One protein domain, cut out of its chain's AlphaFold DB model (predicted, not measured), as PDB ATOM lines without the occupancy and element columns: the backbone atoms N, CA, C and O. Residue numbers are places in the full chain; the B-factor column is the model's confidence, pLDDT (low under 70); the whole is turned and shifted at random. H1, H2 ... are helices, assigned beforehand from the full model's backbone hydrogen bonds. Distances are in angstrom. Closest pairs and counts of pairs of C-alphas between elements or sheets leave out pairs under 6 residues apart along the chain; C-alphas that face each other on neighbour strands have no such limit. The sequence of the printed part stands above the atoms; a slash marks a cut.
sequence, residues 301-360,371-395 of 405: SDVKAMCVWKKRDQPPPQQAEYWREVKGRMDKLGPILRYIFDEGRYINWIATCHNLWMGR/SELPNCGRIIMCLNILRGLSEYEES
ATOM      1  N   SER A 301      -1.186 -11.557 -28.403       91.94
ATOM      2  CA  SER A 301      -2.259 -12.532 -28.615       91.94
ATOM      3  C   SER A 301      -1.741 -13.966 -28.516       91.94
ATOM      4  O   SER A 301      -2.418 -14.811 -27.931       91.94
ATOM      5  N   ASP A 302      -0.530 -14.231 -29.011       94.62
ATOM      6  CA  ASP A 302       0.170 -15.504 -28.852       94.62
ATOM      7  C   ASP A 302       0.380 -15.816 -27.364       94.62
ATOM      8  O   ASP A 302       0.038 -16.905 -26.894       94.62
ATOM      9  N   VAL A 303       0.895 -14.851 -26.588       95.81
ATOM     10  CA  VAL A 303       1.119 -15.030 -25.142       95.81
ATOM     11  C   VAL A 303      -0.212 -15.198 -24.403       95.81
ATOM     12  O   VAL A 303      -0.327 -16.072 -23.540       95.81
ATOM     13  N   LYS A 304      -1.248 -14.433 -24.768       95.12
ATOM     14  CA  LYS A 304      -2.599 -14.584 -24.208       95.12
ATOM     15  C   LYS A 304      -3.161 -15.984 -24.472       95.12
ATOM     16  O   LYS A 304      -3.692 -16.602 -23.550       95.12
ATOM     17  N   ALA A 305      -2.994 -16.519 -25.682       95.38
ATOM     18  CA  ALA A 305      -3.404 -17.881 -26.023       95.38
ATOM     19  C   ALA A 305      -2.652 -18.935 -25.191       95.38
ATOM     20  O   ALA A 305      -3.265 -19.890 -24.704       95.38
ATOM     21  N   MET A 306      -1.350 -18.741 -24.942       95.94
ATOM     22  CA  MET A 306      -0.576 -19.609 -24.043       95.94
ATOM     23  C   MET A 306      -1.101 -19.549 -22.600       95.94
ATOM     24  O   MET A 306      -1.189 -20.586 -21.942       95.94
ATOM     25  N   CYS A 307      -1.492 -18.367 -22.109       94.75
ATOM     26  CA  CYS A 307      -2.096 -18.210 -20.782       94.75
ATOM     27  C   CYS A 307      -3.432 -18.943 -20.659       94.75
ATOM     28  O   CYS A 307      -3.638 -19.672 -19.687       94.75
ATOM     29  N   VAL A 308      -4.307 -18.792 -21.658       94.56
ATOM     30  CA  VAL A 308      -5.595 -19.499 -21.730       94.56
ATOM     31  C   VAL A 308      -5.366 -21.005 -21.717       94.56
ATOM     32  O   VAL A 308      -5.960 -21.706 -20.908       94.56
ATOM     33  N   TRP A 309      -4.424 -21.510 -22.518       95.31
ATOM     34  CA  TRP A 309      -4.078 -22.928 -22.503       95.31
ATOM     35  C   TRP A 309      -3.555 -23.403 -21.135       95.31
ATOM     36  O   TRP A 309      -3.968 -24.452 -20.632       95.31
ATOM     37  N   LYS A 310      -2.648 -22.643 -20.508       93.56
ATOM     38  CA  LYS A 310      -2.068 -22.979 -19.197       93.56
ATOM     39  C   LYS A 310      -3.100 -23.018 -18.074       93.56
ATOM     40  O   LYS A 310      -2.923 -23.773 -17.122       93.56
ATOM     41  N   LYS A 311      -4.141 -22.191 -18.163       94.38
ATOM     42  CA  LYS A 311      -5.199 -22.065 -17.153       94.38
ATOM     43  C   LYS A 311      -6.549 -22.595 -17.642       94.38
ATOM     44  O   LYS A 311      -7.564 -22.276 -17.038       94.38
ATOM     45  N   ARG A 312      -6.564 -23.434 -18.683       92.50
ATOM     46  CA  ARG A 312      -7.787 -23.949 -19.327       92.50
ATOM     47  C   ARG A 312      -8.745 -24.663 -18.369       92.50
ATOM     48  O   ARG A 312      -9.951 -24.583 -18.550       92.50
ATOM     49  N   ASP A 313      -8.205 -25.307 -17.335       92.12
ATOM     50  CA  ASP A 313      -8.984 -26.041 -16.330       92.12
ATOM     51  C   ASP A 313      -9.509 -25.129 -15.199       92.12
ATOM     52  O   ASP A 313     -10.216 -25.584 -14.304       92.12
ATOM     53  N   GLN A 314      -9.144 -23.842 -15.210       93.31
ATOM     54  CA  GLN A 314      -9.545 -22.850 -14.210       93.31
ATOM     55  C   GLN A 314     -10.732 -22.012 -14.703       93.31
ATOM     56  O   GLN A 314     -10.892 -21.812 -15.910       93.31
ATOM     57  N   PRO A 315     -11.557 -21.461 -13.794       91.50
ATOM     58  CA  PRO A 315     -12.687 -20.624 -14.178       91.50
ATOM     59  C   PRO A 315     -12.229 -19.285 -14.799       91.50
ATOM     60  O   PRO A 315     -11.144 -18.792 -14.465       91.50
ATOM     61  N   PRO A 316     -13.061 -18.638 -15.642       89.31
ATOM     62  CA  PRO A 316     -12.688 -17.421 -16.371       89.31
ATOM     63  C   PRO A 316     -12.078 -16.285 -15.524       89.31
ATOM     64  O   PRO A 316     -11.100 -15.688 -15.980       89.31
ATOM     65  N   PRO A 317     -12.544 -15.996 -14.288       91.56
ATOM     66  CA  PRO A 317     -11.932 -14.959 -13.454       91.56
ATOM     67  C   PRO A 317     -10.458 -15.225 -13.128       91.56
ATOM     68  O   PRO A 317      -9.643 -14.308 -13.190       91.56
ATOM     69  N   GLN A 318     -10.093 -16.480 -12.852       91.50
ATOM     70  CA  GLN A 318      -8.706 -16.853 -12.555       91.50
ATOM     71  C   GLN A 318      -7.829 -16.839 -13.810       91.50
ATOM     72  O   GLN A 318      -6.652 -16.484 -13.746       91.50
ATOM     73  N   GLN A 319      -8.391 -17.191 -14.972       91.25
ATOM     74  CA  GLN A 319      -7.684 -17.041 -16.246       91.25
ATOM     75  C   GLN A 319      -7.382 -15.562 -16.535       91.25
ATOM     76  O   GLN A 319      -6.273 -15.228 -16.954       91.25
ATOM     77  N   ALA A 320      -8.345 -14.673 -16.268       91.31
ATOM     78  CA  ALA A 320      -8.195 -13.232 -16.453       91.31
ATOM     79  C   ALA A 320      -7.177 -12.614 -15.479       91.31
ATOM     80  O   ALA A 320      -6.386 -11.761 -15.884       91.31
ATOM     81  N   GLU A 321      -7.166 -13.053 -14.218       94.94
ATOM     82  CA  GLU A 321      -6.162 -12.649 -13.228       94.94
ATOM     83  C   GLU A 321      -4.754 -13.084 -13.647       94.94
ATOM     84  O   GLU A 321      -3.856 -12.246 -13.742       94.94
ATOM     85  N   TYR A 322      -4.580 -14.355 -14.026       95.25
ATOM     86  CA  TYR A 322      -3.296 -14.857 -14.518       95.25
ATOM     87  C   TYR A 322      -2.817 -14.095 -15.759       95.25
ATOM     88  O   TYR A 322      -1.643 -13.736 -15.860       95.25
ATOM     89  N   TRP A 323      -3.721 -13.796 -16.699       95.44
ATOM     90  CA  TRP A 323      -3.388 -12.960 -17.851       95.44
ATOM     91  C   TRP A 323      -2.937 -11.557 -17.433       95.44
ATOM     92  O   TRP A 323      -1.941 -11.066 -17.958       95.44
ATOM     93  N   ARG A 324      -3.619 -10.922 -16.472       95.81
ATOM     94  CA  ARG A 324      -3.254  -9.590 -15.968       95.81
ATOM     95  C   ARG A 324      -1.843  -9.572 -15.380       95.81
ATOM     96  O   ARG A 324      -1.082  -8.652 -15.671       95.81
ATOM     97  N   GLU A 325      -1.476 -10.592 -14.605       96.25
ATOM     98  CA  GLU A 325      -0.121 -10.730 -14.061       96.25
ATOM     99  C   GLU A 325       0.931 -10.911 -15.158       96.25
ATOM    100  O   GLU A 325       1.944 -10.206 -15.177       96.25
ATOM    101  N   VAL A 326       0.698 -11.845 -16.088       96.00
ATOM    102  CA  VAL A 326       1.633 -12.130 -17.185       96.00
ATOM    103  C   VAL A 326       1.792 -10.908 -18.083       96.00
ATOM    104  O   VAL A 326       2.921 -10.565 -18.428       96.00
ATOM    105  N   LYS A 327       0.696 -10.210 -18.400       95.06
ATOM    106  CA  LYS A 327       0.722  -8.958 -19.159       95.06
ATOM    107  C   LYS A 327       1.543  -7.892 -18.436       95.06
ATOM    108  O   LYS A 327       2.453  -7.340 -19.038       95.06
ATOM    109  N   GLY A 328       1.340  -7.694 -17.131       93.69
ATOM    110  CA  GLY A 328       2.141  -6.745 -16.350       93.69
ATOM    111  C   GLY A 328       3.644  -7.070 -16.327       93.69
ATOM    112  O   GLY A 328       4.477  -6.162 -16.332       93.69
ATOM    113  N   ARG A 329       4.025  -8.358 -16.336       93.44
ATOM    114  CA  ARG A 329       5.433  -8.785 -16.482       93.44
ATOM    115  C   ARG A 329       5.943  -8.561 -17.910       93.44
ATOM    116  O   ARG A 329       7.082  -8.127 -18.087       93.44
ATOM    117  N   MET A 330       5.109  -8.823 -18.914       90.69
ATOM    118  CA  MET A 330       5.415  -8.617 -20.330       90.69
ATOM    119  C   MET A 330       5.599  -7.134 -20.673       90.69
ATOM    120  O   MET A 330       6.532  -6.801 -21.393       90.69
ATOM    121  N   ASP A 331       4.804  -6.233 -20.098       89.06
ATOM    122  CA  ASP A 331       4.936  -4.783 -20.296       89.06
ATOM    123  C   ASP A 331       6.295  -4.250 -19.796       89.06
ATOM    124  O   ASP A 331       6.792  -3.232 -20.282       89.06
ATOM    125  N   LYS A 332       6.920  -4.959 -18.843       87.12
ATOM    126  CA  LYS A 332       8.228  -4.619 -18.257       87.12
ATOM    127  C   LYS A 332       9.407  -5.312 -18.944       87.12
ATOM    128  O   LYS A 332      10.451  -4.687 -19.126       87.12
ATOM    129  N   LEU A 333       9.279  -6.596 -19.293       85.56
ATOM    130  CA  LEU A 333      10.376  -7.413 -19.847       85.56
ATOM    131  C   LEU A 333      10.305  -7.634 -21.359       85.56
ATOM    132  O   LEU A 333      11.276  -8.089 -21.962       85.56
ATOM    133  N   GLY A 334       9.156  -7.363 -21.962       89.75
ATOM    134  CA  GLY A 334       8.782  -7.913 -23.254       89.75
ATOM    135  C   GLY A 334       8.325  -9.380 -23.163       89.75
ATOM    136  O   GLY A 334       8.272  -9.973 -22.080       89.75
ATOM    137  N   PRO A 335       8.003  -9.998 -24.310       91.06
ATOM    138  CA  PRO A 335       7.426 -11.345 -24.412       91.06
ATOM    139  C   PRO A 335       8.465 -12.473 -24.224       91.06
ATOM    140  O   PRO A 335       8.547 -13.423 -25.006       91.06
ATOM    141  N   ILE A 336       9.293 -12.387 -23.177       90.44
ATOM    142  CA  ILE A 336      10.300 -13.406 -22.855       90.44
ATOM    143  C   ILE A 336       9.650 -14.509 -22.012       90.44
ATOM    144  O   ILE A 336       9.643 -14.458 -20.779       90.44
ATOM    145  N   LEU A 337       9.123 -15.527 -22.701       90.69
ATOM    146  CA  LEU A 337       8.329 -16.627 -22.132       90.69
ATOM    147  C   LEU A 337       8.957 -17.272 -20.885       90.69
ATOM    148  O   LEU A 337       8.252 -17.589 -19.929       90.69
ATOM    149  N   ARG A 338      10.289 -17.420 -20.870       87.94
ATOM    150  CA  ARG A 338      11.054 -17.985 -19.744       87.94
ATOM    151  C   ARG A 338      10.809 -17.272 -18.409       87.94
ATOM    152  O   ARG A 338      10.878 -17.929 -17.374       87.94
ATOM    153  N   TYR A 339      10.583 -15.959 -18.429       87.94
ATOM    154  CA  TYR A 339      10.442 -15.146 -17.218       87.94
ATOM    155  C   TYR A 339       8.992 -14.739 -16.959       87.94
ATOM    156  O   TYR A 339       8.570 -14.718 -15.813       87.94
ATOM    157  N   ILE A 340       8.197 -14.447 -17.992       92.25
ATOM    158  CA  ILE A 340       6.850 -13.885 -17.784       92.25
ATOM    159  C   ILE A 340       5.849 -14.892 -17.188       92.25
ATOM    160  O   ILE A 340       4.943 -14.490 -16.457       92.25
ATOM    161  N   PHE A 341       6.020 -16.195 -17.437       91.69
ATOM    162  CA  PHE A 341       5.103 -17.227 -16.929       91.69
ATOM    163  C   PHE A 341       5.373 -17.679 -15.490       91.69
ATOM    164  O   PHE A 341       4.505 -18.328 -14.905       91.69
ATOM    165  N   ASP A 342       6.535 -17.347 -14.926       89.88
ATOM    166  CA  ASP A 342       6.983 -17.802 -13.608       89.88
ATOM    167  C   ASP A 342       7.394 -16.597 -12.760       89.88
ATOM    168  O   ASP A 342       8.354 -15.888 -13.068       89.88
ATOM    169  N   GLU A 343       6.650 -16.356 -11.686       89.56
ATOM    170  CA  GLU A 343       6.877 -15.213 -10.806       89.56
ATOM    171  C   GLU A 343       8.264 -15.240 -10.153       89.56
ATOM    172  O   GLU A 343       8.939 -14.212 -10.094       89.56
ATOM    173  N   GLY A 344       8.723 -16.410  -9.706       89.12
ATOM    174  CA  GLY A 344      10.021 -16.554  -9.055       89.12
ATOM    175  C   GLY A 344      11.169 -16.227 -10.007       89.12
ATOM    176  O   GLY A 344      12.087 -15.489  -9.649       89.12
ATOM    177  N   ARG A 345      11.097 -16.708 -11.252       86.44
ATOM    178  CA  ARG A 345      12.070 -16.380 -12.303       86.44
ATOM    179  C   ARG A 345      12.018 -14.912 -12.684       86.44
ATOM    180  O   ARG A 345      13.075 -14.320 -12.883       86.44
ATOM    181  N   TYR A 346      10.824 -14.332 -12.778       86.12
ATOM    182  CA  TYR A 346      10.642 -12.905 -13.021       86.12
ATOM    183  C   TYR A 346      11.316 -12.065 -11.925       86.12
ATOM    184  O   TYR A 346      12.160 -11.222 -12.229       86.12
ATOM    185  N   ILE A 347      11.011 -12.334 -10.651       87.25
ATOM    186  CA  ILE A 347      11.587 -11.612  -9.509       87.25
ATOM    187  C   ILE A 347      13.106 -11.792  -9.469       87.25
ATOM    188  O   ILE A 347      13.837 -10.816  -9.306       87.25
ATOM    189  N   ASN A 348      13.598 -13.019  -9.661       85.62
ATOM    190  CA  ASN A 348      15.030 -13.299  -9.667       85.62
ATOM    191  C   ASN A 348      15.752 -12.572 -10.812       85.62
ATOM    192  O   ASN A 348      16.831 -12.011 -10.607       85.62
ATOM    193  N   TRP A 349      15.150 -12.519 -12.003       82.44
ATOM    194  CA  TRP A 349      15.688 -11.746 -13.120       82.44
ATOM    195  C   TRP A 349      15.792 -10.264 -12.753       82.44
ATOM    196  O   TRP A 349      16.876  -9.695 -12.849       82.44
ATOM    197  N   ILE A 350      14.715  -9.667 -12.231       81.56
ATOM    198  CA  ILE A 350      14.692  -8.256 -11.813       81.56
ATOM    199  C   ILE A 350      15.763  -7.984 -10.745       81.56
ATOM    200  O   ILE A 350      16.539  -7.036 -10.868       81.56
ATOM    201  N   ALA A 351      15.872  -8.840  -9.727       79.56
ATOM    202  CA  ALA A 351      16.880  -8.715  -8.675       79.56
ATOM    203  C   ALA A 351      18.311  -8.833  -9.223       79.56
ATOM    204  O   ALA A 351      19.188  -8.045  -8.864       79.56
ATOM    205  N   THR A 352      18.551  -9.781 -10.132       76.00
ATOM    206  CA  THR A 352      19.841  -9.937 -10.818       76.00
ATOM    207  C   THR A 352      20.185  -8.673 -11.602       76.00
ATOM    208  O   THR A 352      21.313  -8.184 -11.529       76.00
ATOM    209  N   CYS A 353      19.199  -8.090 -12.284       70.88
ATOM    210  CA  CYS A 353      19.343  -6.838 -13.006       70.88
ATOM    211  C   CYS A 353      19.738  -5.665 -12.095       70.88
ATOM    212  O   CYS A 353      20.690  -4.946 -12.407       70.88
ATOM    213  N   HIS A 354      19.085  -5.522 -10.940       67.94
ATOM    214  CA  HIS A 354      19.437  -4.509  -9.941       67.94
ATOM    215  C   HIS A 354      20.842  -4.711  -9.350       67.94
ATOM    216  O   HIS A 354      21.581  -3.741  -9.172       67.94
ATOM    217  N   ASN A 355      21.251  -5.954  -9.085       66.00
ATOM    218  CA  ASN A 355      22.570  -6.257  -8.517       66.00
ATOM    219  C   ASN A 355      23.730  -5.928  -9.468       66.00
ATOM    220  O   ASN A 355      24.796  -5.512  -9.016       66.00
ATOM    221  N   LEU A 356      23.531  -6.082 -10.780       59.16
ATOM    222  CA  LEU A 356      24.523  -5.679 -11.786       59.16
ATOM    223  C   LEU A 356      24.671  -4.161 -11.870       59.16
ATOM    224  O   LEU A 356      25.765  -3.671 -12.133       59.16
ATOM    225  N   TRP A 357      23.574  -3.436 -11.654       48.09
ATOM    226  CA  TRP A 357      23.549  -1.976 -11.675       48.09
ATOM    227  C   TRP A 357      24.221  -1.366 -10.435       48.09
ATOM    228  O   TRP A 357      24.931  -0.372 -10.544       48.09
ATOM    229  N   MET A 358      24.066  -1.991  -9.261       42.44
ATOM    230  CA  MET A 358      24.521  -1.449  -7.967       42.44
ATOM    231  C   MET A 358      25.946  -1.862  -7.538       42.44
ATOM    232  O   MET A 358      26.309  -1.668  -6.381       42.44
ATOM    233  N   GLY A 359      26.763  -2.422  -8.440       49.50
ATOM    234  CA  GLY A 359      28.224  -2.563  -8.304       49.50
ATOM    235  C   GLY A 359      28.776  -3.011  -6.936       49.50
ATOM    236  O   GLY A 359      29.319  -2.199  -6.191       49.50
ATOM    237  N   ARG A 360      28.764  -4.319  -6.636       36.50
ATOM    238  CA  ARG A 360      29.683  -4.924  -5.641       36.50
ATOM    239  C   ARG A 360      30.758  -5.769  -6.343       36.50
ATOM    240  O   ARG A 360      30.463  -6.332  -7.399       36.50
ATOM    241  N   SER A 371      26.783 -16.020 -18.670       38.91
ATOM    242  CA  SER A 371      26.007 -16.736 -19.692       38.91
ATOM    243  C   SER A 371      24.526 -16.347 -19.721       38.91
ATOM    244  O   SER A 371      23.857 -16.620 -20.714       38.91
ATOM    245  N   GLU A 372      24.009 -15.717 -18.662       39.97
ATOM    246  CA  GLU A 372      22.564 -15.518 -18.465       39.97
ATOM    247  C   GLU A 372      22.062 -14.093 -18.734       39.97
ATOM    248  O   GLU A 372      20.853 -13.871 -18.762       39.97
ATOM    249  N   LEU A 373      22.952 -13.124 -18.966       42.22
ATOM    250  CA  LEU A 373      22.573 -11.721 -19.160       42.22
ATOM    251  C   LEU A 373      22.850 -11.267 -20.600       42.22
ATOM    252  O   LEU A 373      24.013 -11.074 -20.969       42.22
ATOM    253  N   PRO A 374      21.801 -11.077 -21.423       45.62
ATOM    254  CA  PRO A 374      21.940 -10.580 -22.784       45.62
ATOM    255  C   PRO A 374      22.517  -9.159 -22.796       45.62
ATOM    256  O   PRO A 374      22.106  -8.307 -22.008       45.62
ATOM    257  N   ASN A 375      23.385  -8.842 -23.759       39.84
ATOM    258  CA  ASN A 375      23.773  -7.450 -24.032       39.84
ATOM    259  C   ASN A 375      22.569  -6.595 -24.492       39.84
ATOM    260  O   ASN A 375      22.547  -5.394 -24.242       39.84
ATOM    261  N   CYS A 376      21.523  -7.213 -25.058       39.38
ATOM    262  CA  CYS A 376      20.219  -6.579 -25.301       39.38
ATOM    263  C   CYS A 376      19.522  -6.179 -23.990       39.38
ATOM    264  O   CYS A 376      18.847  -5.154 -23.926       39.38
ATOM    265  N   GLY A 377      19.761  -6.943 -22.921       39.44
ATOM    266  CA  GLY A 377      19.325  -6.639 -21.568       39.44
ATOM    267  C   GLY A 377      19.956  -5.364 -21.027       39.44
ATOM    268  O   GLY A 377      19.288  -4.702 -20.263       39.44
ATOM    269  N   ARG A 378      21.152  -4.939 -21.466       37.97
ATOM    270  CA  ARG A 378      21.709  -3.626 -21.079       37.97
ATOM    271  C   ARG A 378      20.965  -2.459 -21.730       37.97
ATOM    272  O   ARG A 378      20.752  -1.450 -21.077       37.97
ATOM    273  N   ILE A 379      20.543  -2.592 -22.989       35.47
ATOM    274  CA  ILE A 379      19.833  -1.525 -23.717       35.47
ATOM    275  C   ILE A 379      18.363  -1.449 -23.273       35.47
ATOM    276  O   ILE A 379      17.863  -0.359 -23.007       35.47
ATOM    277  N   ILE A 380      17.699  -2.599 -23.112       38.75
ATOM    278  CA  ILE A 380      16.329  -2.684 -22.583       38.75
ATOM    279  C   ILE A 380      16.297  -2.368 -21.077       38.75
ATOM    280  O   ILE A 380      15.382  -1.675 -20.647       38.75
ATOM    281  N   MET A 381      17.307  -2.769 -20.285       38.25
ATOM    282  CA  MET A 381      17.494  -2.272 -18.907       38.25
ATOM    283  C   MET A 381      17.539  -0.755 -18.910       38.25
ATOM    284  O   MET A 381      16.774  -0.151 -18.180       38.25
ATOM    285  N   CYS A 382      18.414  -0.135 -19.710       35.19
ATOM    286  CA  CYS A 382      18.551   1.316 -19.696       35.19
ATOM    287  C   CYS A 382      17.229   2.010 -20.057       35.19
ATOM    288  O   CYS A 382      16.844   2.941 -19.361       35.19
ATOM    289  N   LEU A 383      16.494   1.540 -21.073       33.03
ATOM    290  CA  LEU A 383      15.212   2.150 -21.451       33.03
ATOM    291  C   LEU A 383      14.085   1.905 -20.431       33.03
ATOM    292  O   LEU A 383      13.372   2.843 -20.076       33.03
ATOM    293  N   ASN A 384      13.918   0.675 -19.938       40.41
ATOM    294  CA  ASN A 384      12.804   0.328 -19.048       40.41
ATOM    295  C   ASN A 384      13.070   0.720 -17.585       40.41
ATOM    296  O   ASN A 384      12.117   0.998 -16.864       40.41
ATOM    297  N   ILE A 385      14.333   0.813 -17.146       45.09
ATOM    298  CA  ILE A 385      14.706   1.377 -15.837       45.09
ATOM    299  C   ILE A 385      14.517   2.897 -15.839       45.09
ATOM    300  O   ILE A 385      13.993   3.419 -14.863       45.09
ATOM    301  N   LEU A 386      14.844   3.611 -16.927       36.62
ATOM    302  CA  LEU A 386      14.528   5.045 -17.037       36.62
ATOM    303  C   LEU A 386      13.012   5.300 -16.969       36.62
ATOM    304  O   LEU A 386      12.580   6.234 -16.299       36.62
ATOM    305  N   ARG A 387      12.196   4.436 -17.591       36.59
ATOM    306  CA  ARG A 387      10.729   4.553 -17.544       36.59
ATOM    307  C   ARG A 387      10.138   4.150 -16.186       36.59
ATOM    308  O   ARG A 387       9.289   4.855 -15.656       36.59
ATOM    309  N   GLY A 388      10.634   3.068 -15.584       39.88
ATOM    310  CA  GLY A 388      10.194   2.598 -14.266       39.88
ATOM    311  C   GLY A 388      10.644   3.485 -13.099       39.88
ATOM    312  O   GLY A 388       9.921   3.582 -12.113       39.88
ATOM    313  N   LEU A 389      11.796   4.161 -13.201       38.34
ATOM    314  CA  LEU A 389      12.227   5.169 -12.223       38.34
ATOM    315  C   LEU A 389      11.379   6.443 -12.320       38.34
ATOM    316  O   LEU A 389      10.999   6.964 -11.280       38.34
ATOM    317  N   SER A 390      11.004   6.880 -13.530       36.38
ATOM    318  CA  SER A 390      10.067   8.000 -13.724       36.38
ATOM    319  C   SER A 390       8.719   7.735 -13.047       36.38
ATOM    320  O   SER A 390       8.225   8.570 -12.297       36.38
ATOM    321  N   GLU A 391       8.142   6.547 -13.251       39.97
ATOM    322  CA  GLU A 391       6.849   6.176 -12.659       39.97
ATOM    323  C   GLU A 391       6.944   5.979 -11.133       39.97
ATOM    324  O   GLU A 391       6.029   6.351 -10.397       39.97
ATOM    325  N   TYR A 392       8.059   5.442 -10.622       35.53
ATOM    326  CA  TYR A 392       8.284   5.272  -9.180       35.53
ATOM    327  C   TYR A 392       8.542   6.611  -8.464       35.53
ATOM    328  O   TYR A 392       8.053   6.810  -7.350       35.53
ATOM    329  N   GLU A 393       9.248   7.554  -9.097       35.66
ATOM    330  CA  GLU A 393       9.458   8.913  -8.576       35.66
ATOM    331  C   GLU A 393       8.171   9.751  -8.608       35.66
ATOM    332  O   GLU A 393       7.876  10.436  -7.627       35.66
ATOM    333  N   GLU A 394       7.347   9.643  -9.657       34.41
ATOM    334  CA  GLU A 394       6.025  10.288  -9.712       34.41
ATOM    335  C   GLU A 394       5.065   9.730  -8.650       34.41
ATOM    336  O   GLU A 394       4.394  10.494  -7.952       34.41
ATOM    337  N   SER A 395       5.065   8.411  -8.436       39.22
ATOM    338  CA  SER A 395       4.274   7.752  -7.383       39.22
ATOM    339  C   SER A 395       4.713   8.173  -5.972       39.22
ATOM    340  O   SER A 395       3.886   8.380  -5.076       39.22
TER     341      SER A 395
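Overview. This is residues 301 to 360 and 371 to 395 of the 405 residues of the protein "Putative retrotransposon hot spot (RHS) protein" of Trypanosoma cruzi (UniProt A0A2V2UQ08). The longest helix, H5, crosses H4 nearly at right angles with few contacts, and its residues 389 to 395 stick out. H2 and H4 run nearly the same way, one after the other, along the longest axis, with short H3 at the turn and H1 packed on residues 319 to 326 of H2. The 85 printed residues hold five named helices, H1 to H5 in chain order, and no named strand: the class is all helix. The whole is only just loose, close to compact, with a radius of gyration of the C-alphas of 14.7 A and spans of 45 by 35 by 21 A.

Arrangement. H5, residues 375 to 395, has a kink of 29 degrees near residue 383. It is close but not clearly touching to H4, residues 343 to 357, about perpendicular at 84 degrees; their closest C-alphas, Cys 353 and Met 381, are 7.7 A apart. H3, residues 337 to 340, and H4 touch only at the corner, closest at the C-alphas of Tyr 339 and Tyr 346, 4.8 A. H2, residues 316 to 333, touches H3 with residues 326 to 333 alone, closest at the C-alphas of Arg 329 and Ile 340, 5.5 A. H1, residues 301 to 310, touches H2 at a steep tilt of 48 degrees, opposite ways, closest at the C-alphas of Cys 307 and Trp 323, 6.2 A. Every O i to N i+4 pair is within hydrogen-bond range in H1 and H4, 13 of 14 in H2 and 16 of 17 in H5; H3 is too short for one.

Along the chain. H1 begins at C-alpha 301 (-2.259, -12.532, -28.615). H2 is 25.4 A long, H4 21.3 A. H5, 29.8 A, ends at C-alpha 395 (4.274, 7.752, -7.383).

Size, cuts and confidence. Residues 361 to 370 are not printed; C-alphas 360 and 371 are 18.7 A apart across the cut. Of the links printed whole, none is long. Residues 354 to 360 and 371 to 395 have pLDDT under 70.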